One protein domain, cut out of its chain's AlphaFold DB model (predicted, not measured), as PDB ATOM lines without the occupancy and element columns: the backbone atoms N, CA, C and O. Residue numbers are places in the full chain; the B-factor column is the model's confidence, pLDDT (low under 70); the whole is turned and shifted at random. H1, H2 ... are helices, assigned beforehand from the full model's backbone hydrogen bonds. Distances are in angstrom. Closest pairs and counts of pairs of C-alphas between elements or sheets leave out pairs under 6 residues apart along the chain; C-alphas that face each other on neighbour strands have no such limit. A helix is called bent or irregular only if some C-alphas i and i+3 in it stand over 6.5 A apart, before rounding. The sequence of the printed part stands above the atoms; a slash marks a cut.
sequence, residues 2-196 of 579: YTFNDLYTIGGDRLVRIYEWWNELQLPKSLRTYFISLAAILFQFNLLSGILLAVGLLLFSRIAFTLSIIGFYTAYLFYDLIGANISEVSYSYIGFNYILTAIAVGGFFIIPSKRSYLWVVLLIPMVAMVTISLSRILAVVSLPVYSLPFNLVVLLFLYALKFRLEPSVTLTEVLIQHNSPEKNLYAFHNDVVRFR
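Overview. This is residues 2 to 196 of the 579 residues of the protein "Peptidase M23" of Bacteroides sp (UniProt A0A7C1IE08). A bundle of three helices, H6, H7 and H8, is crossed by H4; H2 packs on H6, and H3 crosses H2. The bent H1 makes one end of the long axis, and H9 lies towards the other. The printed part has 195 residues with nine named helices, H1 to H9 in chain order, and no named strand: all helix. It is compact, with a radius of gyration of the C-alphas of 18.9 A, and elongated, spanning 62 by 39 by 28 A.

Along the chain. Find C-alpha 2 at (0.926, -23.516, 11.185), where H1, residues 2 to 24, begins. By its hydrogen bonds it was assigned as one helix, but it is bent: C-alphas 10 and 13 are 9.6 A apart, between arms H1a, residues 2 to 10, and H1b, 13 to 24. Next come H2, 29 to 42, H3, 47 to 60, H4, 62 to 81, 28.2 A long, and H5, 86 to 91. H6 is 95 to 108; H7, 114 to 139, is 37.7 A long with a kink of 28 degrees near residue 125; H8 is 148 to 161. H9, 181 to 195, ends at C-alpha 195, (11.222, 9.508, -36.621).

Arrangement. Start at the hub, H4, which touches H6 at a steep tilt of 46 degrees; their closest C-alphas, Ser 68 and Ile 99, are 4.6 A apart. H6, H7 and H8 form an up and down bundle, each running against the one before; H6 and H7 are a hairpin, as are H7 and H8, whose closest C-alphas, Thr 131 and Pro 149, are 5.4 A apart. H2 touches H3, about perpendicular at 76 degrees, closest at C-alphas 39 and 50, 4.2 A, and H5 with residues 33 to 37 alone, closest at C-alphas 33 and 90, 5.9 A. Touching only at their ends are H1b and H3, closest at C-alphas 23 and 47, 5.9 A, and H4 and H9, closest at C-alphas 63 and 181, 6.4 A. Every O i to N i+4 pair is within hydrogen-bond range in H1a, H1b, H3, H4, H5, H8 and H9, against 8 of 10 in H2, 9 of 10 in H6 and 20 of 22 in H7.

Size, cuts and confidence. The farthest C-alphas, of Asp 13 and Leu 165, are 64.2 A apart. The printed part has no cut; the link of residues 162 to 180 is long. Look for pLDDT under 70 in residues 86 to 93, 192 to 194 and 196.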
ATOM      1  N   TYR A   2       1.201 -24.949  10.945       71.12
ATOM      2  CA  TYR A   2       0.926 -23.516  11.185       71.12
ATOM      3  C   TYR A   2      -0.020 -22.874  10.150       71.12
ATOM      4  O   TYR A   2      -1.089 -22.411  10.516       71.12
ATOM      5  N   THR A   3       0.284 -22.981   8.851       73.69
ATOM      6  CA  THR A   3      -0.548 -22.385   7.784       73.69
ATOM      7  C   THR A   3      -1.984 -22.917   7.755       73.69
ATOM      8  O   THR A   3      -2.914 -22.168   7.487       73.69
ATOM      9  N   PHE A   4      -2.188 -24.203   8.053       79.88
ATOM     10  CA  PHE A   4      -3.525 -24.801   8.092       79.88
ATOM     11  C   PHE A   4      -4.341 -24.308   9.288       79.88
ATOM     12  O   PHE A   4      -5.527 -24.033   9.135       79.88
ATOM     13  N   ASN A   5      -3.702 -24.134  10.448       83.00
ATOM     14  CA  ASN A   5      -4.348 -23.570  11.632       83.00
ATOM     15  C   ASN A   5      -4.726 -22.099  11.412       83.00
ATOM     16  O   ASN A   5      -5.826 -21.690  11.781       83.00
ATOM     17  N   ASP A   6      -3.862 -21.326  10.749       83.06
ATOM     18  CA  ASP A   6      -4.139 -19.927  10.406       83.06
ATOM     19  C   ASP A   6      -5.313 -19.821   9.416       83.06
ATOM     20  O   ASP A   6      -6.264 -19.072   9.646       83.06
ATOM     21  N   LEU A   7      -5.311 -20.636   8.352       83.06
ATOM     22  CA  LEU A   7      -6.409 -20.695   7.376       83.06
ATOM     23  C   LEU A   7      -7.729 -21.144   8.019       83.06
ATOM     24  O   LEU A   7      -8.782 -20.579   7.719       83.06
ATOM     25  N   TYR A   8      -7.681 -22.117   8.932       85.25
ATOM     26  CA  TYR A   8      -8.856 -22.562   9.678       85.25
ATOM     27  C   TYR A   8      -9.402 -21.460  10.594       85.25
ATOM     28  O   TYR A   8     -10.612 -21.270  10.674       85.25
ATOM     29  N   THR A   9      -8.527 -20.689  11.243       87.19
ATOM     30  CA  THR A   9      -8.935 -19.587  12.129       87.19
ATOM     31  C   THR A   9      -9.624 -18.457  11.355       87.19
ATOM     32  O   THR A   9     -10.570 -17.855  11.858       87.19
ATOM     33  N   ILE A  10      -9.189 -18.187  10.120       87.81
ATOM     34  CA  ILE A  10      -9.732 -17.105   9.281       87.81
ATOM     35  C   ILE A  10     -11.010 -17.529   8.540       87.81
ATOM     36  O   ILE A  10     -11.949 -16.743   8.433       87.81
ATOM     37  N   GLY A  11     -11.050 -18.746   7.991       82.19
ATOM     38  CA  GLY A  11     -12.098 -19.171   7.052       82.19
ATOM     39  C   GLY A  11     -12.666 -20.571   7.289       82.19
ATOM     40  O   GLY A  11     -13.421 -21.072   6.450       82.19
ATOM     41  N   GLY A  12     -12.317 -21.209   8.408       89.50
ATOM     42  CA  GLY A  12     -12.765 -22.548   8.780       89.50
ATOM     43  C   GLY A  12     -12.294 -23.655   7.832       89.50
ATOM     44  O   GLY A  12     -11.441 -23.468   6.963       89.50
ATOM     45  N   ASP A  13     -12.915 -24.827   7.974       87.38
ATOM     46  CA  ASP A  13     -12.620 -26.035   7.186       87.38
ATOM     47  C   ASP A  13     -12.775 -25.816   5.669       87.38
ATOM     48  O   ASP A  13     -12.042 -26.384   4.863       87.38
ATOM     49  N   ARG A  14     -13.689 -24.930   5.251       88.31
ATOM     50  CA  ARG A  14     -13.889 -24.616   3.828       88.31
ATOM     51  C   ARG A  14     -12.638 -24.015   3.191       88.31
ATOM     52  O   ARG A  14     -12.275 -24.425   2.092       88.31
ATOM     53  N   LEU A  15     -11.985 -23.061   3.858       84.75
ATOM     54  CA  LEU A  15     -10.788 -22.412   3.320       84.75
ATOM     55  C   LEU A  15      -9.597 -23.379   3.283       84.75
ATOM     56  O   LEU A  15      -8.842 -23.378   2.311       84.75
ATOM     57  N   VAL A  16      -9.482 -24.246   4.294       84.62
ATOM     58  CA  VAL A  16      -8.484 -25.325   4.340       84.62
ATOM     59  C   VAL A  16      -8.663 -26.278   3.159       84.62
ATOM     60  O   VAL A  16      -7.720 -26.465   2.392       84.62
ATOM     61  N   ARG A  17      -9.882 -26.782   2.924       86.06
ATOM     62  CA  ARG A  17     -10.168 -27.682   1.794       86.06
ATOM     63  C   ARG A  17      -9.907 -27.040   0.436       86.06
ATOM     64  O   ARG A  17      -9.419 -27.709  -0.468       86.06
ATOM     65  N   ILE A  18     -10.219 -25.751   0.271       85.50
ATOM     66  CA  ILE A  18      -9.916 -25.020  -0.971       85.50
ATOM     67  C   ILE A  18      -8.399 -24.954  -1.190       85.50
ATOM     68  O   ILE A  18      -7.926 -25.192  -2.301       85.50
ATOM     69  N   TYR A  19      -7.630 -24.646  -0.145       84.06
ATOM     70  CA  TYR A  19      -6.171 -24.590  -0.224       84.06
ATOM     71  C   TYR A  19      -5.547 -25.965  -0.520       84.06
ATOM     72  O   TYR A  19      -4.641 -26.059  -1.351       84.06
ATOM     73  N   GLU A  20      -6.041 -27.032   0.111       84.62
ATOM     74  CA  GLU A  20      -5.610 -28.408  -0.169       84.62
ATOM     75  C   GLU A  20      -5.923 -28.805  -1.610       84.62
ATOM     76  O   GLU A  20      -5.022 -29.240  -2.325       84.62
ATOM     77  N   TRP A  21      -7.145 -28.541  -2.081       88.38
ATOM     78  CA  TRP A  21      -7.565 -28.852  -3.448       88.38
ATOM     79  C   TRP A  21      -6.628 -28.249  -4.502       88.38
ATOM     80  O   TRP A  21      -6.211 -28.934  -5.437       88.38
ATOM     81  N   TRP A  22      -6.232 -26.984  -4.329       85.12
ATOM     82  CA  TRP A  22      -5.266 -26.346  -5.225       85.12
ATOM     83  C   TRP A  22      -3.885 -27.004  -5.177       85.12
ATOM     84  O   TRP A  22      -3.234 -27.129  -6.209       85.12
ATOM     85  N   ASN A  23      -3.410 -27.432  -4.009       79.62
ATOM     86  CA  ASN A  23      -2.084 -28.038  -3.886       79.62
ATOM     87  C   ASN A  23      -2.041 -29.508  -4.330       79.62
ATOM     88  O   ASN A  23      -0.984 -29.974  -4.771       79.62
ATOM     89  N   GLU A  24      -3.163 -30.220  -4.263       84.75
ATOM     90  CA  GLU A  24      -3.312 -31.614  -4.696       84.75
ATOM     91  C   GLU A  24      -3.644 -31.763  -6.186       84.75
ATOM     92  O   GLU A  24      -3.631 -32.877  -6.715       84.75
ATOM     93  N   LEU A  25      -3.888 -30.652  -6.889       87.31
ATOM     94  CA  LEU A  25      -4.163 -30.661  -8.320       87.31
ATOM     95  C   LEU A  25      -3.038 -31.380  -9.090       87.31
ATOM     96  O   LEU A  25      -1.868 -30.973  -9.074       87.31
ATOM     97  N   GLN A  26      -3.409 -32.466  -9.774       86.88
ATOM     98  CA  GLN A  26      -2.497 -33.323 -10.531       86.88
ATOM     99  C   GLN A  26      -2.120 -32.644 -11.854       86.88
ATOM    100  O   GLN A  26      -2.805 -32.784 -12.866       86.88
ATOM    101  N   LEU A  27      -1.030 -31.876 -11.836       86.56
ATOM    102  CA  LEU A  27      -0.437 -31.247 -13.018       86.56
ATOM    103  C   LEU A  27       0.873 -31.944 -13.414       86.56
ATOM    104  O   LEU A  27       1.593 -32.429 -12.536       86.56
ATOM    105  N   PRO A  28       1.251 -31.929 -14.709       89.69
ATOM    106  CA  PRO A  28       2.580 -32.353 -15.138       89.69
ATOM    107  C   PRO A  28       3.680 -31.639 -14.343       89.69
ATOM    108  O   PRO A  28       3.577 -30.439 -14.068       89.69
ATOM    109  N   LYS A  29       4.756 -32.361 -14.003       85.56
ATOM    110  CA  LYS A  29       5.847 -31.854 -13.149       85.56
ATOM    111  C   LYS A  29       6.404 -30.515 -13.645       85.56
ATOM    112  O   LYS A  29       6.555 -29.594 -12.850       85.56
ATOM    113  N   SER A  30       6.655 -30.386 -14.948       88.25
ATOM    114  CA  SER A  30       7.155 -29.150 -15.568       88.25
ATOM    115  C   SER A  30       6.213 -27.962 -15.359       88.25
ATOM    116  O   SER A  30       6.650 -26.889 -14.948       88.25
ATOM    117  N   LEU A  31       4.910 -28.165 -15.571       90.62
ATOM    118  CA  LEU A  31       3.891 -27.129 -15.429       90.62
ATOM    119  C   LEU A  31       3.706 -26.705 -13.965       90.62
ATOM    120  O   LEU A  31       3.605 -25.515 -13.670       90.62
ATOM    121  N   ARG A  32       3.723 -27.664 -13.032       89.31
ATOM    122  CA  ARG A  32       3.701 -27.369 -11.592       89.31
ATOM    123  C   ARG A  32       4.919 -26.537 -11.184       89.31
ATOM    124  O   ARG A  32       4.765 -25.531 -10.493       89.31
ATOM    125  N   THR A  33       6.113 -26.913 -11.644       89.12
ATOM    126  CA  THR A  33       7.351 -26.172 -11.362       89.12
ATOM    127  C   THR A  33       7.333 -24.767 -11.971       89.12
ATOM    128  O   THR A  33       7.820 -23.840 -11.327       89.12
ATOM    129  N   TYR A  34       6.723 -24.565 -13.144       92.38
ATOM    130  CA  TYR A  34       6.531 -23.232 -13.729       92.38
ATOM    131  C   TYR A  34       5.696 -22.318 -12.822       92.38
ATOM    132  O   TYR A  34       6.140 -21.225 -12.474       92.38
ATOM    133  N   PHE A  35       4.519 -22.775 -12.379       92.56
ATOM    134  CA  PHE A  35       3.659 -21.969 -11.508       92.56
ATOM    135  C   PHE A  35       4.315 -21.677 -10.156       92.56
ATOM    136  O   PHE A  35       4.269 -20.541  -9.689       92.56
ATOM    137  N   ILE A  36       4.991 -22.658  -9.552       89.88
ATOM    138  CA  ILE A  36       5.761 -22.434  -8.318       89.88
ATOM    139  C   ILE A  36       6.888 -21.416  -8.558       89.88
ATOM    140  O   ILE A  36       7.116 -20.547  -7.721       89.88
ATOM    141  N   SER A  37       7.553 -21.467  -9.716       91.44
ATOM    142  CA  SER A  37       8.599 -20.502 -10.080       91.44
ATOM    143  C   SER A  37       8.053 -19.081 -10.234       91.44
ATOM    144  O   SER A  37       8.720 -18.136  -9.830       91.44
ATOM    145  N   LEU A  38       6.841 -18.913 -10.770       92.31
ATOM    146  CA  LEU A  38       6.162 -17.613 -10.798       92.31
ATOM    147  C   LEU A  38       5.796 -17.128  -9.393       92.31
ATOM    148  O   LEU A  38       6.051 -15.974  -9.062       92.31
ATOM    149  N   ALA A  39       5.235 -18.002  -8.555       91.75
ATOM    150  CA  ALA A  39       4.885 -17.677  -7.172       91.75
ATOM    151  C   ALA A  39       6.110 -17.222  -6.356       91.75
ATOM    152  O   ALA A  39       6.015 -16.290  -5.552       91.75
ATOM    153  N   ALA A  40       7.276 -17.819  -6.627       90.00
ATOM    154  CA  ALA A  40       8.533 -17.498  -5.962       90.00
ATOM    155  C   ALA A  40       8.998 -16.045  -6.183       90.00
ATOM    156  O   ALA A  40       9.754 -15.544  -5.355       90.00
ATOM    157  N   ILE A  41       8.507 -15.337  -7.215       89.69
ATOM    158  CA  ILE A  41       8.747 -13.890  -7.401       89.69
ATOM    159  C   ILE A  41       8.283 -13.095  -6.171       89.69
ATOM    160  O   ILE A  41       8.929 -12.127  -5.779       89.69
ATOM    161  N   LEU A  42       7.175 -13.514  -5.555       89.62
ATOM    162  CA  LEU A  42       6.599 -12.898  -4.356       89.62
ATOM    163  C   LEU A  42       6.903 -13.699  -3.081       89.62
ATOM    164  O   LEU A  42       6.198 -13.560  -2.080       89.62
ATOM    165  N   PHE A  43       7.913 -14.574  -3.126       87.12
ATOM    166  CA  PHE A  43       8.260 -15.488  -2.033       87.12
ATOM    167  C   PHE A  43       7.078 -16.363  -1.573       87.12
ATOM    168  O   PHE A  43       6.962 -16.703  -0.397       87.12
ATOM    169  N   GLN A  44       6.184 -16.716  -2.504       87.25
ATOM    170  CA  GLN A  44       5.064 -17.626  -2.269       87.25
ATOM    171  C   GLN A  44       5.353 -18.996  -2.883       87.25
ATOM    172  O   GLN A  44       5.908 -19.093  -3.975       87.25
ATOM    173  N   PHE A  45       4.926 -20.065  -2.207       80.62
ATOM    174  CA  PHE A  45       5.245 -21.450  -2.598       80.62
ATOM    175  C   PHE A  45       4.006 -22.327  -2.711       80.62
ATOM    176  O   PHE A  45       3.997 -23.489  -2.315       80.62
ATOM    177  N   ASN A  46       2.932 -21.751  -3.234       85.06
ATOM    178  CA  ASN A  46       1.682 -22.455  -3.453       85.06
ATOM    179  C   ASN A  46       1.259 -22.323  -4.919       85.06
ATOM    180  O   ASN A  46       1.574 -21.338  -5.595       85.06
ATOM    181  N   LEU A  47       0.559 -23.346  -5.407       88.06
ATOM    182  CA  LEU A  47       0.175 -23.425  -6.814       88.06
ATOM    183  C   LEU A  47      -0.775 -22.284  -7.205       88.06
ATOM    184  O   LEU A  47      -0.630 -21.704  -8.280       88.06
ATOM    185  N   LEU A  48      -1.705 -21.936  -6.313       89.75
ATOM    186  CA  LEU A  48      -2.709 -20.902  -6.541       89.75
ATOM    187  C   LEU A  48      -2.074 -19.534  -6.822       89.75
ATOM    188  O   LEU A  48      -2.418 -18.904  -7.816       89.75
ATOM    189  N   SER A  49      -1.114 -19.089  -6.008       90.88
ATOM    190  CA  SER A  49      -0.378 -17.837  -6.219       90.88
ATOM    191  C   SER A  49       0.312 -17.817  -7.580       90.88
ATOM    192  O   SER A  49       0.260 -16.808  -8.278       90.88
ATOM    193  N   GLY A  50       0.904 -18.941  -7.991       92.56
ATOM    194  CA  GLY A  50       1.538 -19.082  -9.300       92.56
ATOM    195  C   GLY A  50       0.556 -18.942 -10.458       92.56
ATOM    196  O   GLY A  50       0.825 -18.218 -11.414       92.56
ATOM    197  N   ILE A  51      -0.603 -19.597 -10.355       93.31
ATOM    198  CA  ILE A  51      -1.677 -19.512 -11.351       93.31
ATOM    199  C   ILE A  51      -2.247 -18.091 -11.413       93.31
ATOM    200  O   ILE A  51      -2.405 -17.551 -12.504       93.31
ATOM    201  N   LEU A  52      -2.508 -17.457 -10.267       94.44
ATOM    202  CA  LEU A  52      -3.014 -16.083 -10.212       94.44
ATOM    203  C   LEU A  52      -2.032 -15.094 -10.847       94.44
ATOM    204  O   LEU A  52      -2.450 -14.242 -11.629       94.44
ATOM    205  N   LEU A  53      -0.732 -15.237 -10.572       95.19
ATOM    206  CA  LEU A  53       0.302 -14.426 -11.216       95.19
ATOM    207  C   LEU A  53       0.392 -14.693 -12.718       95.19
ATOM    208  O   LEU A  53       0.509 -13.744 -13.488       95.19
ATOM    209  N   ALA A  54       0.294 -15.951 -13.153       96.25
ATOM    210  CA  ALA A  54       0.290 -16.303 -14.571       96.25
ATOM    211  C   ALA A  54      -0.909 -15.686 -15.310       96.25
ATOM    212  O   ALA A  54      -0.740 -15.121 -16.388       96.25
ATOM    213  N   VAL A  55      -2.107 -15.751 -14.717       96.56
ATOM    214  CA  VAL A  55      -3.326 -15.134 -15.261       96.56
ATOM    215  C   VAL A  55      -3.195 -13.614 -15.285       96.56
ATOM    216  O   VAL A  55      -3.472 -13.002 -16.313       96.56
ATOM    217  N   GLY A  56      -2.721 -13.000 -14.199       95.75
ATOM    218  CA  GLY A  56      -2.469 -11.558 -14.147       95.75
ATOM    219  C   GLY A  56      -1.477 -11.106 -15.219       95.75
ATOM    220  O   GLY A  56      -1.736 -10.138 -15.934       95.75
ATOM    221  N   LEU A  57      -0.384 -11.856 -15.396       94.56
ATOM    222  CA  LEU A  57       0.615 -11.603 -16.430       94.56
ATOM    223  C   LEU A  57       0.017 -11.746 -17.833       94.56
ATOM    224  O   LEU A  57       0.225 -10.863 -18.655       94.56
ATOM    225  N   LEU A  58      -0.759 -12.800 -18.098       95.25
ATOM    226  CA  LEU A  58      -1.417 -13.032 -19.386       95.25
ATOM    227  C   LEU A  58      -2.411 -11.919 -19.749       95.25
ATOM    228  O   LEU A  58      -2.442 -11.465 -20.894       95.25
ATOM    229  N   LEU A  59      -3.217 -11.473 -18.782       92.44
ATOM    230  CA  LEU A  59      -4.175 -10.383 -18.978       92.44
ATOM    231  C   LEU A  59      -3.454  -9.060 -19.257       92.44
ATOM    232  O   LEU A  59      -3.861  -8.309 -20.145       92.44
ATOM    233  N   PHE A  60      -2.356  -8.798 -18.545       92.12
ATOM    234  CA  PHE A  60      -1.581  -7.573 -18.703       92.12
ATOM    235  C   PHE A  60      -0.755  -7.555 -20.001       92.12
ATOM    236  O   PHE A  60      -0.863  -6.615 -20.791       92.12
ATOM    237  N   SER A  61       0.036  -8.602 -20.251       94.81
ATOM    238  CA  SER A  61       0.960  -8.713 -21.382       94.81
ATOM    239  C   SER A  61       1.115 -10.166 -21.850       94.81
ATOM    240  O   SER A  61       1.724 -11.014 -21.191       94.81
ATOM    241  N   ARG A  62       0.611 -10.442 -23.056       95.38
ATOM    242  CA  ARG A  62       0.736 -11.734 -23.742       95.38
ATOM    243  C   ARG A  62       2.195 -12.001 -24.113       95.38
ATOM    244  O   ARG A  62       2.669 -13.123 -23.955       95.38
ATOM    245  N   ILE A  63       2.928 -10.972 -24.539       96.06
ATOM    246  CA  ILE A  63       4.357 -11.068 -24.848       96.06
ATOM    247  C   ILE A  63       5.134 -11.448 -23.587       96.06
ATOM    248  O   ILE A  63       5.876 -12.428 -23.614       96.06
ATOM    249  N   ALA A  64       4.937 -10.748 -22.464       96.44
ATOM    250  CA  ALA A  64       5.619 -11.091 -21.215       96.44
ATOM    251  C   ALA A  64       5.246 -12.501 -20.730       96.44
ATOM    252  O   ALA A  64       6.112 -13.241 -20.265       96.44
ATOM    253  N   PHE A  65       3.985 -12.909 -20.899       96.88
ATOM    254  CA  PHE A  65       3.550 -14.270 -20.605       96.88
ATOM    255  C   PHE A  65       4.285 -15.313 -21.463       96.88
ATOM    256  O   PHE A  65       4.865 -16.250 -20.913       96.88
ATOM    257  N   THR A  66       4.362 -15.137 -22.785       96.62
ATOM    258  CA  THR A  66       5.114 -16.061 -23.660       96.62
ATOM    259  C   THR A  66       6.609 -16.089 -23.334       96.62
ATOM    260  O   THR A  66       7.197 -17.167 -23.272       96.62
ATOM    261  N   LEU A  67       7.214 -14.939 -23.027       97.12
ATOM    262  CA  LEU A  67       8.599 -14.854 -22.562       97.12
ATOM    263  C   LEU A  67       8.804 -15.586 -21.236       97.12
ATOM    264  O   LEU A  67       9.813 -16.265 -21.082       97.12
ATOM    265  N   SER A  68       7.849 -15.515 -20.304       96.94
ATOM    266  CA  SER A  68       7.934 -16.253 -19.038       96.94
ATOM    267  C   SER A  68       7.995 -17.766 -19.266       96.94
ATOM    268  O   SER A  68       8.802 -18.452 -18.640       96.94
ATOM    269  N   ILE A  69       7.195 -18.275 -20.208       96.44
ATOM    270  CA  ILE A  69       7.192 -19.684 -20.606       96.44
ATOM    271  C   ILE A  69       8.532 -20.029 -21.255       96.44
ATOM    272  O   ILE A  69       9.184 -20.980 -20.837       96.44
ATOM    273  N   ILE A  70       8.982 -19.241 -22.234       96.62
ATOM    274  CA  ILE A  70      10.237 -19.495 -22.954       96.62
ATOM    275  C   ILE A  70      11.435 -19.470 -22.006       96.62
ATOM    276  O   ILE A  70      12.248 -20.389 -22.043       96.62
ATOM    277  N   GLY A  71      11.534 -18.470 -21.128       96.12
ATOM    278  CA  GLY A  71      12.607 -18.371 -20.141       96.12
ATOM    279  C   GLY A  71      12.638 -19.578 -19.214       96.12
ATOM    280  O   GLY A  71      13.680 -20.211 -19.051       96.12
ATOM    281  N   PHE A  72      11.478 -19.945 -18.663       94.94
ATOM    282  CA  PHE A  72      11.357 -21.106 -17.790       94.94
ATOM    283  C   PHE A  72      11.727 -22.413 -18.499       94.94
ATOM    284  O   PHE A  72      12.556 -23.165 -17.995       94.94
ATOM    285  N   TYR A  73      11.142 -22.693 -19.667       94.56
ATOM    286  CA  TYR A  73      11.373 -23.956 -20.369       94.56
ATOM    287  C   TYR A  73      12.776 -24.045 -20.972       94.56
ATOM    288  O   TYR A  73      13.336 -25.136 -21.010       94.56
ATOM    289  N   THR A  74      13.388 -22.924 -21.365       95.62
ATOM    290  CA  THR A  74      14.803 -22.908 -21.770       95.62
ATOM    291  C   THR A  74      15.691 -23.345 -20.610       95.62
ATOM    292  O   THR A  74      16.551 -24.202 -20.786       95.62
ATOM    293  N   ALA A  75      15.453 -22.813 -19.407       92.81
ATOM    294  CA  ALA A  75      16.181 -23.244 -18.220       92.81
ATOM    295  C   ALA A  75      15.884 -24.712 -17.895       92.81
ATOM    296  O   ALA A  75      16.808 -25.486 -17.687       92.81
ATOM    297  N   TYR A  76      14.614 -25.119 -17.905       90.12
ATOM    298  CA  TYR A  76      14.204 -26.497 -17.626       90.12
ATOM    299  C   TYR A  76      14.932 -27.510 -18.523       90.12
ATOM    300  O   TYR A  76      15.501 -28.473 -18.020       90.12
ATOM    301  N   LEU A  77      14.966 -27.255 -19.837       92.00
ATOM    302  CA  LEU A  77      15.673 -28.090 -20.809       92.00
ATOM    303  C   LEU A  77      17.191 -28.036 -20.625       92.00
ATOM    304  O   LEU A  77      17.859 -29.049 -20.788       92.00
ATOM    305  N   PHE A  78      17.748 -26.879 -20.264       92.25
ATOM    306  CA  PHE A  78      19.176 -26.757 -19.983       92.25
ATOM    307  C   PHE A  78      19.591 -27.558 -18.740       92.25
ATOM    308  O   PHE A  78      20.617 -28.229 -18.770       92.25
ATOM    309  N   TYR A  79      18.789 -27.535 -17.671       89.00
ATOM    310  CA  TYR A  79      19.022 -28.343 -16.469       89.00
ATOM    311  C   TYR A  79      18.960 -29.842 -16.770       89.00
ATOM    312  O   TYR A  79      19.812 -30.589 -16.292       89.00
ATOM    313  N   ASP A  80      17.992 -30.264 -17.585       87.94
ATOM    314  CA  ASP A  80      17.886 -31.645 -18.062       87.94
ATOM    315  C   ASP A  80      19.121 -32.047 -18.891       87.94
ATOM    316  O   ASP A  80      19.740 -33.077 -18.632       87.94
ATOM    317  N   LEU A  81      19.563 -31.171 -19.803       91.31
ATOM    318  CA  LEU A  81      20.731 -31.382 -20.666       91.31
ATOM    319  C   LEU A  81      22.036 -31.585 -19.882       91.31
ATOM    320  O   LEU A  81      22.843 -32.435 -20.247       91.31
ATOM    321  N   ILE A  82      22.262 -30.807 -18.820       90.38
ATOM    322  CA  ILE A  82      23.476 -30.917 -17.992       90.38
ATOM    323  C   ILE A  82      23.364 -32.002 -16.907       90.38
ATOM    324  O   ILE A  82      24.290 -32.167 -16.114       90.38
ATOM    325  N   GLY A  83      22.234 -32.718 -16.834       85.00
ATOM    326  CA  GLY A  83      21.972 -33.730 -15.807       85.00
ATOM    327  C   GLY A  83      21.811 -33.156 -14.393       85.00
ATOM    328  O   GLY A  83      22.021 -33.868 -13.410       85.00
ATOM    329  N   ALA A  84      21.464 -31.872 -14.265       81.38
ATOM    330  CA  ALA A  84      21.248 -31.225 -12.976       81.38
ATOM    331  C   ALA A  84      19.851 -31.541 -12.427       81.38
ATOM    332  O   ALA A  84      18.870 -31.682 -13.160       81.38
ATOM    333  N   ASN A  85      19.730 -31.624 -11.102       74.00
ATOM    334  CA  ASN A  85      18.460 -31.981 -10.492       74.00
ATOM    335  C   ASN A  85      17.455 -30.820 -10.573       74.00
ATOM    336  O   ASN A  85      17.533 -29.847  -9.828       74.00
ATOM    337  N   ILE A  86      16.440 -30.965 -11.426       69.12
ATOM    338  CA  ILE A  86      15.327 -30.014 -11.590       69.12
ATOM    339  C   ILE A  86      14.574 -29.747 -10.273       69.12
ATOM    340  O   ILE A  86      13.949 -28.696 -10.115       69.12
ATOM    341  N   SER A  87      14.621 -30.662  -9.294       65.88
ATOM    342  CA  SER A  87      14.034 -30.383  -7.982       65.88
ATOM    343  C   SER A  87      14.749 -29.239  -7.266       65.88
ATOM    344  O   SER A  87      14.086 -28.513  -6.535       65.88
ATOM    345  N   GLU A  88      16.039 -28.989  -7.520       63.69
ATOM    346  CA  GLU A  88      16.717 -27.793  -7.006       63.69
ATOM    347  C   GLU A  88      16.024 -26.522  -7.505       63.69
ATOM    348  O   GLU A  88      15.766 -25.632  -6.704       63.69
ATOM    349  N   VAL A  89      15.586 -26.462  -8.766       61.06
ATOM    350  CA  VAL A  89      14.834 -25.308  -9.299       61.06
ATOM    351  C   VAL A  89      13.525 -25.067  -8.533       61.06
ATOM    352  O   VAL A  89      13.136 -23.918  -8.333       61.06
ATOM    353  N   SER A  90      12.871 -26.137  -8.066       58.81
ATOM    354  CA  SER A  90      11.619 -26.054  -7.297       58.81
ATOM    355  C   SER A  90      11.843 -25.729  -5.814       58.81
ATOM    356  O   SER A  90      11.060 -24.983  -5.234       58.81
ATOM    357  N   TYR A  91      12.896 -26.276  -5.200       58.31
ATOM    358  CA  TYR A  91      13.154 -26.170  -3.758       58.31
ATOM    359  C   TYR A  91      14.051 -24.989  -3.365       58.31
ATOM    360  O   TYR A  91      13.963 -24.522  -2.235       58.31
ATOM    361  N   SER A  92      14.907 -24.500  -4.268       60.78
ATOM    362  CA  SER A  92      15.862 -23.414  -3.983       60.78
ATOM    363  C   SER A  92      15.417 -22.039  -4.487       60.78
ATOM    364  O   SER A  92      16.192 -21.089  -4.455       60.78
ATOM    365  N   TYR A  93      14.151 -21.905  -4.899       68.38
ATOM    366  CA  TYR A  93      13.517 -20.613  -5.200       68.38
ATOM    367  C   TYR A  93      14.148 -19.837  -6.360       68.38
ATOM    368  O   TYR A  93      14.036 -18.623  -6.427       68.38
ATOM    369  N   ILE A  94      14.814 -20.516  -7.290       77.25
ATOM    370  CA  ILE A  94      15.626 -19.866  -8.332       77.25
ATOM    371  C   ILE A  94      14.930 -19.760  -9.690       77.25
ATOM    372  O   ILE A  94      15.368 -18.968 -10.522       77.25
ATOM    373  N   GLY A  95      13.829 -20.490  -9.914       82.88
ATOM    374  CA  GLY A  95      13.128 -20.524 -11.205       82.88
ATOM    375  C   GLY A  95      12.647 -19.157 -11.707       82.88
ATOM    376  O   GLY A  95      12.582 -18.927 -12.917       82.88
ATOM    377  N   PHE A  96      12.381 -18.216 -10.797       90.44
ATOM    378  CA  PHE A  96      11.981 -16.864 -11.172       90.44
ATOM    379  C   PHE A  96      13.098 -16.064 -11.859       90.44
ATOM    380  O   PHE A  96      12.786 -15.189 -12.664       90.44
ATOM    381  N   ASN A  97      14.384 -16.360 -11.606       93.06
ATOM    382  CA  ASN A  97      15.503 -15.660 -12.256       93.06
ATOM    383  C   ASN A  97      15.419 -15.789 -13.781       93.06
ATOM    384  O   ASN A  97      15.641 -14.823 -14.506       93.06
ATOM    385  N   TYR A  98      15.042 -16.970 -14.267       94.69
ATOM    386  CA  TYR A  98      14.909 -17.263 -15.694       94.69
ATOM    387  C   TYR A  98      13.718 -16.532 -16.315       94.69
ATOM    388  O   TYR A  98      13.827 -15.952 -17.394       94.69
ATOM    389  N   ILE A  99      12.594 -16.495 -15.598       95.69
ATOM    390  CA  ILE A  99      11.389 -15.773 -16.017       95.69
ATOM    391  C   ILE A  99      11.668 -14.267 -16.102       95.69
ATOM    392  O   ILE A  99      11.393 -13.650 -17.131       95.69
ATOM    393  N   LEU A 100      12.257 -13.678 -15.055       95.81
ATOM    394  CA  LEU A 100      12.588 -12.252 -15.030       95.81
ATOM    395  C   LEU A 100      13.618 -11.891 -16.103       95.81
ATOM    396  O   LEU A 100      13.437 -10.886 -16.787       95.81
ATOM    397  N   THR A 101      14.641 -12.727 -16.317       97.56
ATOM    398  CA  THR A 101      15.632 -12.528 -17.394       97.56
ATOM    399  C   THR A 101      14.947 -12.470 -18.753       97.56
ATOM    400  O   THR A 101      15.183 -11.543 -19.530       97.56
ATOM    401  N   ALA A 102      14.066 -13.435 -19.034       97.62
ATOM    402  CA  ALA A 102      13.366 -13.510 -20.306       97.62
ATOM    403  C   ALA A 102      12.446 -12.309 -20.542       97.62
ATOM    404  O   ALA A 102      12.436 -11.766 -21.643       97.62
ATOM    405  N   ILE A 103      11.713 -11.848 -19.526       97.12
ATOM    406  CA  ILE A 103      10.855 -10.659 -19.645       97.12
ATOM    407  C   ILE A 103      11.706  -9.391 -19.829       97.12
ATOM    408  O   ILE A 103      11.424  -8.581 -20.715       97.12
ATOM    409  N   ALA A 104      12.773  -9.239 -19.039       96.56
ATOM    410  CA  ALA A 104      13.654  -8.076 -19.063       96.56
ATOM    411  C   ALA A 104      14.338  -7.892 -20.427       96.56
ATOM    412  O   ALA A 104      14.229  -6.827 -21.036       96.56
ATOM    413  N   VAL A 105      14.997  -8.944 -20.923       96.62
ATOM    414  CA  VAL A 105      15.775  -8.927 -22.174       96.62
ATOM    415  C   VAL A 105      14.904  -9.163 -23.405       96.62
ATOM    416  O   VAL A 105      15.190  -8.654 -24.484       96.62
ATOM    417  N   GLY A 106      13.831  -9.936 -23.274       94.81
ATOM    418  CA  GLY A 106      12.982 -10.303 -24.402       94.81
ATOM    419  C   GLY A 106      11.954  -9.244 -24.783       94.81
ATOM    420  O   GLY A 106      11.510  -9.257 -25.935       94.81
ATOM    421  N   GLY A 107      11.568  -8.347 -23.864       92.75
ATOM    422  CA  GLY A 107      10.521  -7.370 -24.170       92.75
ATOM    423  C   GLY A 107      10.374  -6.121 -23.304       92.75
ATOM    424  O   GLY A 107       9.647  -5.220 -23.721       92.75
ATOM    425  N   PHE A 108      11.002  -6.031 -22.126       94.38
ATOM    426  CA  PHE A 108      10.860  -4.842 -21.274       94.38
ATOM    427  C   PHE A 108      11.923  -3.770 -21.549       94.38
ATOM    428  O   PHE A 108      11.563  -2.631 -21.840       94.38
ATOM    429  N   PHE A 109      13.212  -4.121 -21.478       94.38
ATOM    430  CA  PHE A 109      14.327  -3.195 -21.741       94.38
ATOM    431  C   PHE A 109      14.770  -3.182 -23.201       94.38
ATOM    432  O   PHE A 109      15.428  -2.245 -23.645       94.38
ATOM    433  N   ILE A 110      14.392  -4.209 -23.957       93.81
ATOM    434  CA  ILE A 110      14.690  -4.353 -25.380       93.81
ATOM    435  C   ILE A 110      13.377  -4.590 -26.110       93.81
ATOM    436  O   ILE A 110      12.498  -5.297 -25.615       93.81
ATOM    437  N   ILE A 111      13.251  -4.005 -27.296       93.44
ATOM    438  CA  ILE A 111      12.064  -4.161 -28.129       93.44
ATOM    439  C   ILE A 111      11.895  -5.634 -28.542       93.44
ATOM    440  O   ILE A 111      12.832  -6.216 -29.101       93.44
ATOM    441  N   PRO A 112      10.707  -6.242 -28.330       94.19
ATOM    442  CA  PRO A 112      10.444  -7.622 -28.725       94.19
ATOM    443  C   PRO A 112      10.722  -7.886 -30.210       94.19
ATOM    444  O   PRO A 112      10.122  -7.282 -31.097       94.19
ATOM    445  N   SER A 113      11.606  -8.835 -30.504       93.06
ATOM    446  CA  SER A 113      11.954  -9.215 -31.870       93.06
ATOM    447  C   SER A 113      12.444 -10.659 -31.937       93.06
ATOM    448  O   SER A 113      12.792 -11.269 -30.925       93.06
ATOM    449  N   LYS A 114      12.580 -11.201 -33.152       93.31
ATOM    450  CA  LYS A 114      13.233 -12.506 -33.359       93.31
ATOM    451  C   LYS A 114      14.622 -12.577 -32.707       93.31
ATOM    452  O   LYS A 114      14.993 -13.620 -32.180       93.31
ATOM    453  N   ARG A 115      15.385 -11.475 -32.730       93.06
ATOM    454  CA  ARG A 115      16.725 -11.419 -32.130       93.06
ATOM    455  C   ARG A 115      16.673 -11.281 -30.613       93.06
ATOM    456  O   ARG A 115      17.494 -11.914 -29.960       93.06
ATOM    457  N   SER A 116      15.732 -10.520 -30.044       94.88
ATOM    458  CA  SER A 116      15.603 -10.443 -28.579       94.88
ATOM    459  C   SER A 116      15.247 -11.813 -27.992       94.88
ATOM    460  O   SER A 116      15.863 -12.243 -27.023       94.88
ATOM    461  N   TYR A 117      14.348 -12.558 -28.643       95.69
ATOM    462  CA  TYR A 117      13.985 -13.920 -28.240       95.69
ATOM    463  C   TYR A 117      15.148 -14.908 -28.386       95.69
ATOM    464  O   TYR A 117      15.349 -15.744 -27.508       95.69
ATOM    465  N   LEU A 118      15.947 -14.793 -29.451       95.88
ATOM    466  CA  LEU A 118      17.172 -15.582 -29.589       95.88
ATOM    467  C   LEU A 118      18.139 -15.306 -28.429       95.88
ATOM    468  O   LEU A 118      18.660 -16.243 -27.832       95.88
ATOM    469  N   TRP A 119      18.336 -14.035 -28.064       96.00
ATOM    470  CA  TRP A 119      19.178 -13.667 -26.926       96.00
ATOM    471  C   TRP A 119      18.645 -14.182 -25.593       96.00
ATOM    472  O   TRP A 119      19.444 -14.610 -24.768       96.00
ATOM    473  N   VAL A 120      17.325 -14.228 -25.391       97.06
ATOM    474  CA  VAL A 120      16.742 -14.899 -24.218       97.06
ATOM    475  C   VAL A 120      17.193 -16.358 -24.166       97.06
ATOM    476  O   VAL A 120      17.723 -16.790 -23.147       97.06
ATOM    477  N   VAL A 121      17.067 -17.108 -25.264       97.12
ATOM    478  CA  VAL A 121      17.472 -18.524 -25.295       97.12
ATOM    479  C   VAL A 121      18.971 -18.704 -25.013       97.12
ATOM    480  O   VAL A 121      19.354 -19.658 -24.343       97.12
ATOM    481  N   LEU A 122      19.815 -17.773 -25.469       96.88
ATOM    482  CA  LEU A 122      21.267 -17.817 -25.253       96.88
ATOM    483  C   LEU A 122      21.694 -17.404 -23.834       96.88
ATOM    484  O   LEU A 122      22.636 -17.975 -23.288       96.88
ATOM    485  N   LEU A 123      21.019 -16.427 -23.223       97.31
ATOM    486  CA  LEU A 123      21.390 -15.899 -21.905       97.31
ATOM    487  C   LEU A 123      20.884 -16.763 -20.753       97.31
ATOM    488  O   LEU A 123      21.514 -16.798 -19.699       97.31
ATOM    489  N   ILE A 124      19.770 -17.473 -20.920       96.62
ATOM    490  CA  ILE A 124      19.193 -18.290 -19.844       96.62
ATOM    491  C   ILE A 124      20.156 -19.388 -19.346       96.62
ATOM    492  O   ILE A 124      20.321 -19.494 -18.128       96.62
ATOM    493  N   PRO A 125      20.861 -20.144 -20.212       95.44
ATOM    494  CA  PRO A 125      21.946 -21.033 -19.791       95.44
ATOM    495  C   PRO A 125      23.028 -20.331 -18.962       95.44
ATOM    496  O   PRO A 125      23.460 -20.850 -17.934       95.44
ATOM    497  N   MET A 126      23.421 -19.115 -19.352       95.50
ATOM    498  CA  MET A 126      24.405 -18.323 -18.611       95.50
ATOM    499  C   MET A 126      23.879 -17.935 -17.222       95.50
ATOM    500  O   MET A 126      24.592 -18.094 -16.233       95.50
ATOM    501  N   VAL A 127      22.614 -17.510 -17.115       95.25
ATOM    502  CA  VAL A 127      21.964 -17.244 -15.819       95.25
ATOM    503  C   VAL A 127      21.929 -18.503 -14.959       95.25
ATOM    504  O   VAL A 127      22.200 -18.420 -13.762       95.25
ATOM    505  N   ALA A 128      21.647 -19.674 -15.537       92.25
ATOM    506  CA  ALA A 128      21.633 -20.939 -14.803       92.25
ATOM    507  C   ALA A 128      23.020 -21.292 -14.249       92.25
ATOM    508  O   ALA A 128      23.154 -21.596 -13.064       92.25
ATOM    509  N   MET A 129      24.071 -21.160 -15.061       91.94
ATOM    510  CA  MET A 129      25.452 -21.395 -14.624       91.94
ATOM    511  C   MET A 129      25.886 -20.426 -13.519       91.94
ATOM    512  O   MET A 129      26.465 -20.851 -12.516       91.94
ATOM    513  N   VAL A 130      25.569 -19.136 -13.660       93.69
ATOM    514  CA  VAL A 130      25.834 -18.119 -12.629       93.69
ATOM    515  C   VAL A 130      25.061 -18.433 -11.349       93.69
ATOM    516  O   VAL A 130      25.619 -18.328 -10.262       93.69
ATOM    517  N   THR A 131      23.813 -18.889 -11.460       91.06
ATOM    518  CA  THR A 131      22.981 -19.279 -10.313       91.06
ATOM    519  C   THR A 131      23.599 -20.443  -9.539       91.06
ATOM    520  O   THR A 131      23.733 -20.357  -8.320       91.06
ATOM    521  N   ILE A 132      24.021 -21.506 -10.234       88.69
ATOM    522  CA  ILE A 132      24.669 -22.681  -9.625       88.69
ATOM    523  C   ILE A 132      26.013 -22.293  -8.991       88.69
ATOM    524  O   ILE A 132      26.357 -22.754  -7.905       88.69
ATOM    525  N   SER A 133      26.775 -21.422  -9.651       91.19
ATOM    526  CA  SER A 133      28.087 -20.989  -9.159       91.19
ATOM    527  C   SER A 133      27.952 -20.116  -7.909       91.19
ATOM    528  O   SER A 133      28.603 -20.368  -6.894       91.19
ATOM    529  N   LEU A 134      27.060 -19.122  -7.944       91.50
ATOM    530  CA  LEU A 134      26.809 -18.231  -6.812       91.50
ATOM    531  C   LEU A 134      26.169 -18.963  -5.634       91.50
ATOM    532  O   LEU A 134      26.497 -18.639  -4.497       91.50
ATOM    533  N   SER A 135      25.312 -19.963  -5.868       88.50
ATOM    534  CA  SER A 135      24.719 -20.739  -4.771       88.50
ATOM    535  C   SER A 135      25.773 -21.496  -3.977       88.50
ATOM    536  O   SER A 135      25.724 -21.495  -2.751       88.50
ATOM    537  N   ARG A 136      26.780 -22.062  -4.650       89.25
ATOM    538  CA  ARG A 136      27.910 -22.728  -3.992       89.25
ATOM    539  C   ARG A 136      28.789 -21.754  -3.213       89.25
ATOM    540  O   ARG A 136      29.185 -22.072  -2.097       89.25
ATOM    541  N   ILE A 137      29.063 -20.577  -3.774       93.00
ATOM    542  CA  ILE A 137      29.884 -19.546  -3.120       93.00
ATOM    543  C   ILE A 137      29.170 -18.990  -1.882       93.00
ATOM    544  O   ILE A 137      29.747 -18.947  -0.798       93.00
ATOM    545  N   LEU A 138      27.904 -18.596  -2.020       91.44
ATOM    546  CA  LEU A 138      27.134 -17.989  -0.933       91.44
ATOM    547  C   LEU A 138      26.723 -18.998   0.144       91.44
ATOM    548  O   LEU A 138      26.550 -18.609   1.300       91.44
ATOM    549  N   ALA A 139      26.653 -20.292  -0.185       89.31
ATOM    550  CA  ALA A 139      26.440 -21.344   0.805       89.31
ATOM    551  C   ALA A 139      27.526 -21.358   1.895       89.31
ATOM    552  O   ALA A 139      27.208 -21.665   3.042       89.31
ATOM    553  N   VAL A 140      28.770 -20.957   1.587       94.31
ATOM    554  CA  VAL A 140      29.865 -20.861   2.578       94.31
ATOM    555  C   VAL A 140      29.522 -19.889   3.711       94.31
ATOM    556  O   VAL A 140      29.904 -20.107   4.857       94.31
ATOM    557  N   VAL A 141      28.761 -18.837   3.403       95.25
ATOM    558  CA  VAL A 141      28.331 -17.801   4.356       95.25
ATOM    559  C   VAL A 141      26.840 -17.894   4.701       95.25
ATOM    560  O   VAL A 141      26.288 -16.975   5.295       95.25
ATOM    561  N   SER A 142      26.180 -19.005   4.349       91.62
ATOM    562  CA  SER A 142      24.742 -19.238   4.579       91.62
ATOM    563  C   SER A 142      23.818 -18.161   3.990       91.62
ATOM    564  O   SER A 142      22.743 -17.898   4.531       91.62
ATOM    565  N   LEU A 143      24.219 -17.540   2.874       90.00
ATOM    566  CA  LEU A 143      23.404 -16.539   2.187       90.00
ATOM    567  C   LEU A 143      22.640 -17.138   0.993       90.00
ATOM    568  O   LEU A 143      23.203 -17.906   0.209       90.00
ATOM    569  N   PRO A 144      21.364 -16.765   0.807       86.38
ATOM    570  CA  PRO A 144      20.597 -17.113  -0.384       86.38
ATOM    571  C   PRO A 144      20.996 -16.250  -1.591       86.38
ATOM    572  O   PRO A 144      21.359 -15.083  -1.463       86.38
ATOM    573  N   VAL A 145      20.866 -16.820  -2.789       87.31
ATOM    574  CA  VAL A 145      21.236 -16.171  -4.062       87.31
ATOM    575  C   VAL A 145      20.166 -15.192  -4.569       87.31
ATOM    576  O   VAL A 145      20.492 -14.203  -5.224       87.31
ATOM    577  N   TYR A 146      18.888 -15.454  -4.270       89.19
ATOM    578  CA  TYR A 146      17.728 -14.676  -4.730       89.19
ATOM    579  C   TYR A 146      17.828 -14.242  -6.208       89.19
ATOM    580  O   TYR A 146      18.052 -15.082  -7.076       89.19
ATOM    581  N   SER A 147      17.618 -12.954  -6.499       91.31
ATOM    582  CA  SER A 147      17.582 -12.362  -7.842       91.31
ATOM    583  C   SER A 147      18.956 -11.910  -8.358       91.31
ATOM    584  O   SER A 147      19.045 -11.293  -9.420       91.31
ATOM    585  N   LEU A 148      20.035 -12.175  -7.611       92.62
ATOM    586  CA  LEU A 148      21.384 -11.725  -7.958       92.62
ATOM    587  C   LEU A 148      21.865 -12.228  -9.338       92.62
ATOM    588  O   LEU A 148      22.392 -11.407 -10.089       92.62
ATOM    589  N   PRO A 149      21.664 -13.505  -9.732       92.94
ATOM    590  CA  PRO A 149      22.094 -14.012 -11.037       92.94
ATOM    591  C   PRO A 149      21.396 -13.301 -12.193       92.94
ATOM    592  O   PRO A 149      22.050 -12.902 -13.156       92.94
ATOM    593  N   PHE A 150      20.078 -13.107 -12.074       93.94
ATOM    594  CA  PHE A 150      19.282 -12.335 -13.025       93.94
ATOM    595  C   PHE A 150      19.837 -10.914 -13.179       93.94
ATOM    596  O   PHE A 150      20.154 -10.504 -14.294       93.94
ATOM    597  N   ASN A 151      20.000 -10.186 -12.069       95.94
ATOM    598  CA  ASN A 151      20.464  -8.800 -12.104       95.94
ATOM    599  C   ASN A 151      21.855  -8.688 -12.734       95.94
ATOM    600  O   ASN A 151      22.067  -7.842 -13.598       95.94
ATOM    601  N   LEU A 152      22.786  -9.562 -12.342       97.00
ATOM    602  CA  LEU A 152      24.155  -9.538 -12.848       97.00
ATOM    603  C   LEU A 152      24.195  -9.738 -14.368       97.00
ATOM    604  O   LEU A 152      24.788  -8.928 -15.078       97.00
ATOM    605  N   VAL A 153      23.550 -10.791 -14.876       97.38
ATOM    606  CA  VAL A 153      23.599 -11.120 -16.307       97.38
ATOM    607  C   VAL A 153      22.847 -10.087 -17.143       97.38
ATOM    608  O   VAL A 153      23.361  -9.659 -18.174       97.38
ATOM    609  N   VAL A 154      21.663  -9.647 -16.706       96.88
ATOM    610  CA  VAL A 154      20.870  -8.663 -17.458       96.88
ATOM    611  C   VAL A 154      21.571  -7.311 -17.513       96.88
ATOM    612  O   VAL A 154      21.670  -6.737 -18.595       96.88
ATOM    613  N   LEU A 155      22.106  -6.810 -16.395       97.06
ATOM    614  CA  LEU A 155      22.806  -5.523 -16.380       97.06
ATOM    615  C   LEU A 155      24.086  -5.561 -17.217       97.06
ATOM    616  O   LEU A 155      24.327  -4.627 -17.980       97.06
ATOM    617  N   LEU A 156      24.872  -6.639 -17.133       96.88
ATOM    618  CA  LEU A 156      26.060  -6.810 -17.974       96.88
ATOM    619  C   LEU A 156      25.696  -6.885 -19.459       96.88
ATOM    620  O   LEU A 156      26.366  -6.262 -20.280       96.88
ATOM    621  N   PHE A 157      24.623  -7.599 -19.808       96.06
ATOM    622  CA  PHE A 157      24.160  -7.685 -21.189       96.06
ATOM    623  C   PHE A 157      23.709  -6.320 -21.722       96.06
ATOM    624  O   PHE A 157      24.168  -5.904 -22.782       96.06
ATOM    625  N   LEU A 158      22.874  -5.589 -20.975       94.12
ATOM    626  CA  LEU A 158      22.435  -4.241 -21.355       94.12
ATOM    627  C   LEU A 158      23.616  -3.268 -21.460       94.12
ATOM    628  O   LEU A 158      23.679  -2.477 -22.394       94.12
ATOM    629  N   TYR A 159      24.584  -3.352 -20.545       94.56
ATOM    630  CA  TYR A 159      25.803  -2.549 -20.612       94.56
ATOM    631  C   TYR A 159      26.627  -2.867 -21.866       94.56
ATOM    632  O   TYR A 159      27.056  -1.951 -22.562       94.56
ATOM    633  N   ALA A 160      26.779  -4.147 -22.216       93.00
ATOM    634  CA  ALA A 160      27.480  -4.568 -23.426       93.00
ATOM    635  C   ALA A 160      26.810  -4.052 -24.715       93.00
ATOM    636  O   ALA A 160      27.506  -3.724 -25.676       93.00
ATOM    637  N   LEU A 161      25.475  -3.917 -24.744       90.19
ATOM    638  CA  LEU A 161      24.759  -3.382 -25.910       90.19
ATOM    639  C   LEU A 161      25.123  -1.926 -26.237       90.19
ATOM    640  O   LEU A 161      25.022  -1.551 -27.411       90.19
ATOM    641  N   LYS A 162      25.588  -1.147 -25.252       85.81
ATOM    642  CA  LYS A 162      25.995   0.256 -25.433       85.81
ATOM    643  C   LYS A 162      27.301   0.428 -26.208       85.81
ATOM    644  O   LYS A 162      27.549   1.508 -26.725       85.81
ATOM    645  N   PHE A 163      28.113  -0.622 -26.333       86.06
ATOM    646  CA  PHE A 163      29.406  -0.575 -27.032       86.06
ATOM    647  C   PHE A 163      29.323  -0.973 -28.514       86.06
ATOM    648  O   PHE A 163      30.341  -1.234 -29.153       86.06
ATOM    649  N   ARG A 164      28.117  -1.063 -29.087       84.88
ATOM    650  CA  ARG A 164      27.940  -1.415 -30.502       84.88
ATOM    651  C   ARG A 164      28.203  -0.201 -31.393       84.88
ATOM    652  O   ARG A 164      27.481   0.782 -31.294       84.88
ATOM    653  N   LEU A 165      29.170  -0.328 -32.304       72.69
ATOM    654  CA  LEU A 165      29.485   0.694 -33.314       72.69
ATOM    655  C   LEU A 165      28.317   0.928 -34.285       72.69
ATOM    656  O   LEU A 165      28.013   2.063 -34.626       72.69
ATOM    657  N   GLU A 166      27.615  -0.142 -34.670       72.31
ATOM    658  CA  GLU A 166      26.433  -0.078 -35.535       72.31
ATOM    659  C   GLU A 166      25.219  -0.725 -34.843       72.31
ATOM    660  O   GLU A 166      25.024  -1.949 -34.900       72.31
ATOM    661  N   PRO A 167      24.382   0.065 -34.147       71.81
ATOM    662  CA  PRO A 167      23.191  -0.450 -33.485       71.81
ATOM    663  C   PRO A 167      22.215  -1.076 -34.487       71.81
ATOM    664  O   PRO A 167      21.759  -0.448 -35.444       71.81
ATOM    665  N   SER A 168      21.835  -2.336 -34.256       77.25
ATOM    666  CA  SER A 168      20.850  -3.002 -35.108       77.25
ATOM    667  C   SER A 168      19.422  -2.603 -34.735       77.25
ATOM    668  O   SER A 168      19.025  -2.746 -33.582       77.25
ATOM    669  N   VAL A 169      18.606  -2.268 -35.742       74.81
ATOM    670  CA  VAL A 169      17.150  -2.006 -35.617       74.81
ATOM    671  C   VAL A 169      16.372  -3.199 -35.038       74.81
ATOM    672  O   VAL A 169      15.272  -3.064 -34.515       74.81
ATOM    673  N   THR A 170      16.931  -4.404 -35.138       79.62
ATOM    674  CA  THR A 170      16.288  -5.632 -34.643       79.62
ATOM    675  C   THR A 170      16.674  -5.984 -33.208       79.62
ATOM    676  O   THR A 170      16.074  -6.886 -32.633       79.62
ATOM    677  N   LEU A 171      17.664  -5.311 -32.619       87.81
ATOM    678  CA  LEU A 171      18.081  -5.504 -31.231       87.81
ATOM    679  C   LEU A 171      18.281  -4.130 -30.595       87.81
ATOM    680  O   LEU A 171      19.412  -3.690 -30.377       87.81
ATOM    681  N   THR A 172      17.169  -3.445 -30.366       86.88
ATOM    682  CA  THR A 172      17.148  -2.050 -29.928       86.88
ATOM    683  C   THR A 172      16.610  -1.944 -28.512       86.88
ATOM    684  O   THR A 172      15.657  -2.634 -28.146       86.88
ATOM    685  N   GLU A 173      17.247  -1.094 -27.718       89.12
ATOM    686  CA  GLU A 173      16.815  -0.769 -26.362       89.12
ATOM    687  C   GLU A 173      15.534   0.076 -26.395       89.12
ATOM    688  O   GLU A 173      15.290   0.839 -27.333       89.12
ATOM    689  N   VAL A 174      14.695  -0.066 -25.371       86.19
ATOM    690  CA  VAL A 174      13.503   0.772 -25.213       86.19
ATOM    691  C   VAL A 174      13.936   2.160 -24.743       86.19
ATOM    692  O   VAL A 174      14.323   2.324 -23.589       86.19
ATOM    693  N   LEU A 175      13.862   3.153 -25.634       78.19
ATOM    694  CA  LEU A 175      14.200   4.550 -25.322       78.19
ATOM    695  C   LEU A 175      13.117   5.228 -24.473       78.19
ATOM    696  O   LEU A 175      13.418   5.862 -23.466       78.19
ATOM    697  N   ILE A 176      11.851   5.065 -24.871       78.94
ATOM    698  CA  ILE A 176      10.677   5.585 -24.163       78.94
ATOM    699  C   ILE A 176       9.858   4.392 -23.681       78.94
ATOM    700  O   ILE A 176       9.383   3.581 -24.475       78.94
ATOM    701  N   GLN A 177       9.721   4.262 -22.364       83.38
ATOM    702  CA  GLN A 177       9.068   3.117 -21.742       83.38
ATOM    703  C   GLN A 177       7.559   3.349 -21.595       83.38
ATOM    704  O   GLN A 177       7.126   4.225 -20.851       83.38
ATOM    705  N   HIS A 178       6.749   2.499 -22.232       82.94
ATOM    706  CA  HIS A 178       5.285   2.491 -22.102       82.94
ATOM    707  C   HIS A 178       4.762   1.418 -21.128       82.94
ATOM    708  O   HIS A 178       3.556   1.150 -21.080       82.94
ATOM    709  N   ASN A 179       5.661   0.801 -20.353       86.88
ATOM    710  CA  ASN A 179       5.402  -0.196 -19.305       86.88
ATOM    711  C   ASN A 179       4.683  -1.470 -19.786       86.88
ATOM    712  O   ASN A 179       4.110  -2.208 -18.987       86.88
ATOM    713  N   SER A 180       4.705  -1.750 -21.089       90.06
ATOM    714  CA  SER A 180       4.190  -2.986 -21.684       90.06
ATOM    715  C   SER A 180       5.014  -3.327 -22.928       90.06
ATOM    716  O   SER A 180       5.166  -2.461 -23.795       90.06
ATOM    717  N   PRO A 181       5.499  -4.577 -23.063       92.69
ATOM    718  CA  PRO A 181       6.214  -5.019 -24.256       92.69
ATOM    719  C   PRO A 181       5.433  -4.801 -25.559       92.69
ATOM    720  O   PRO A 181       6.016  -4.400 -26.560       92.69
ATOM    721  N   GLU A 182       4.115  -5.020 -25.556       91.94
ATOM    722  CA  GLU A 182       3.237  -4.803 -26.712       91.94
ATOM    723  C   GLU A 182       3.189  -3.330 -27.106       91.94
ATOM    724  O   GLU A 182       3.380  -2.988 -28.272       91.94
ATOM    725  N   LYS A 183       2.955  -2.446 -26.127       86.62
ATOM    726  CA  LYS A 183       2.909  -1.001 -26.375       86.62
ATOM    727  C   LYS A 183       4.253  -0.500 -26.892       86.62
ATOM    728  O   LYS A 183       4.268   0.204 -27.895       86.62
ATOM    729  N   ASN A 184       5.355  -0.928 -26.274       88.25
ATOM    730  CA  ASN A 184       6.705  -0.601 -26.730       88.25
ATOM    731  C   ASN A 184       6.942  -1.094 -28.159       88.25
ATOM    732  O   ASN A 184       7.454  -0.348 -28.983       88.25
ATOM    733  N   LEU A 185       6.541  -2.329 -28.476       89.06
ATOM    734  CA  LEU A 185       6.700  -2.903 -29.808       89.06
ATOM    735  C   LEU A 185       5.946  -2.097 -30.870       89.06
ATOM    736  O   LEU A 185       6.504  -1.820 -31.934       89.06
ATOM    737  N   TYR A 186       4.686  -1.748 -30.607       87.12
ATOM    738  CA  TYR A 186       3.853  -1.015 -31.558       87.12
ATOM    739  C   TYR A 186       4.274   0.449 -31.701       87.12
ATOM    740  O   TYR A 186       4.343   0.926 -32.834       87.12
ATOM    741  N   ALA A 187       4.624   1.119 -30.598       79.38
ATOM    742  CA  ALA A 187       5.171   2.473 -30.614       79.38
ATOM    743  C   ALA A 187       6.503   2.515 -31.371       79.38
ATOM    744  O   ALA A 187       6.617   3.224 -32.360       79.38
ATOM    745  N   PHE A 188       7.453   1.639 -31.030       81.31
ATOM    746  CA  PHE A 188       8.758   1.575 -31.691       81.31
ATOM    747  C   PHE A 188       8.662   1.386 -33.202       81.31
ATOM    748  O   PHE A 188       9.410   2.004 -33.946       81.31
ATOM    749  N   HIS A 189       7.752   0.544 -33.691       77.38
ATOM    750  CA  HIS A 189       7.612   0.355 -35.135       77.38
ATOM    751  C   HIS A 189       7.075   1.591 -35.849       77.38
ATOM    752  O   HIS A 189       7.476   1.842 -36.979       77.38
ATOM    753  N   ASN A 190       6.164   2.325 -35.218       75.38
ATOM    754  CA  ASN A 190       5.685   3.597 -35.738       75.38
ATOM    755  C   ASN A 190       6.805   4.648 -35.681       75.38
ATOM    756  O   ASN A 190       7.100   5.295 -36.680       75.38
ATOM    757  N   ASP A 191       7.498   4.743 -34.551       72.81
ATOM    758  CA  ASP A 191       8.484   5.787 -34.298       72.81
ATOM    759  C   ASP A 191       9.785   5.574 -35.079       72.81
ATOM    760  O   ASP A 191      10.358   6.530 -35.584       72.81
ATOM    761  N   VAL A 192      10.240   4.334 -35.267       67.31
ATOM    762  CA  VAL A 192      11.398   4.040 -36.129       67.31
ATOM    763  C   VAL A 192      11.080   4.272 -37.598       67.31
ATOM    764  O   VAL A 192      11.963   4.655 -38.354       67.31
ATOM    765  N   VAL A 193       9.845   4.037 -38.040       63.91
ATOM    766  CA  VAL A 193       9.487   4.326 -39.436       63.91
ATOM    767  C   VAL A 193       9.399   5.833 -39.665       63.91
ATOM    768  O   VAL A 193       9.869   6.305 -40.693       63.91
ATOM    769  N   ARG A 194       8.849   6.585 -38.706       68.75
ATOM    770  CA  ARG A 194       8.514   8.004 -38.894       68.75
ATOM    771  C   ARG A 194       9.574   8.980 -38.387       68.75
ATOM    772  O   ARG A 194       9.679  10.084 -38.902       68.75
ATOM    773  N   PHE A 195      10.359   8.597 -37.382       70.12
ATOM    774  CA  PHE A 195      11.222   9.508 -36.621       70.12
ATOM    775  C   PHE A 195      12.644   8.983 -36.391       70.12
ATOM    776  O   PHE A 195      13.365   9.554 -35.572       70.12
ATOM    777  N   ARG A 196      13.088   7.932 -37.100       64.56
ATOM    778  CA  ARG A 196      14.460   7.392 -36.969       64.56
ATOM    779  C   ARG A 196      15.535   8.469 -37.078       64.56
ATOM    780  O   ARG A 196      16.542   8.391 -36.381       64.56
TER     781      ARG A 196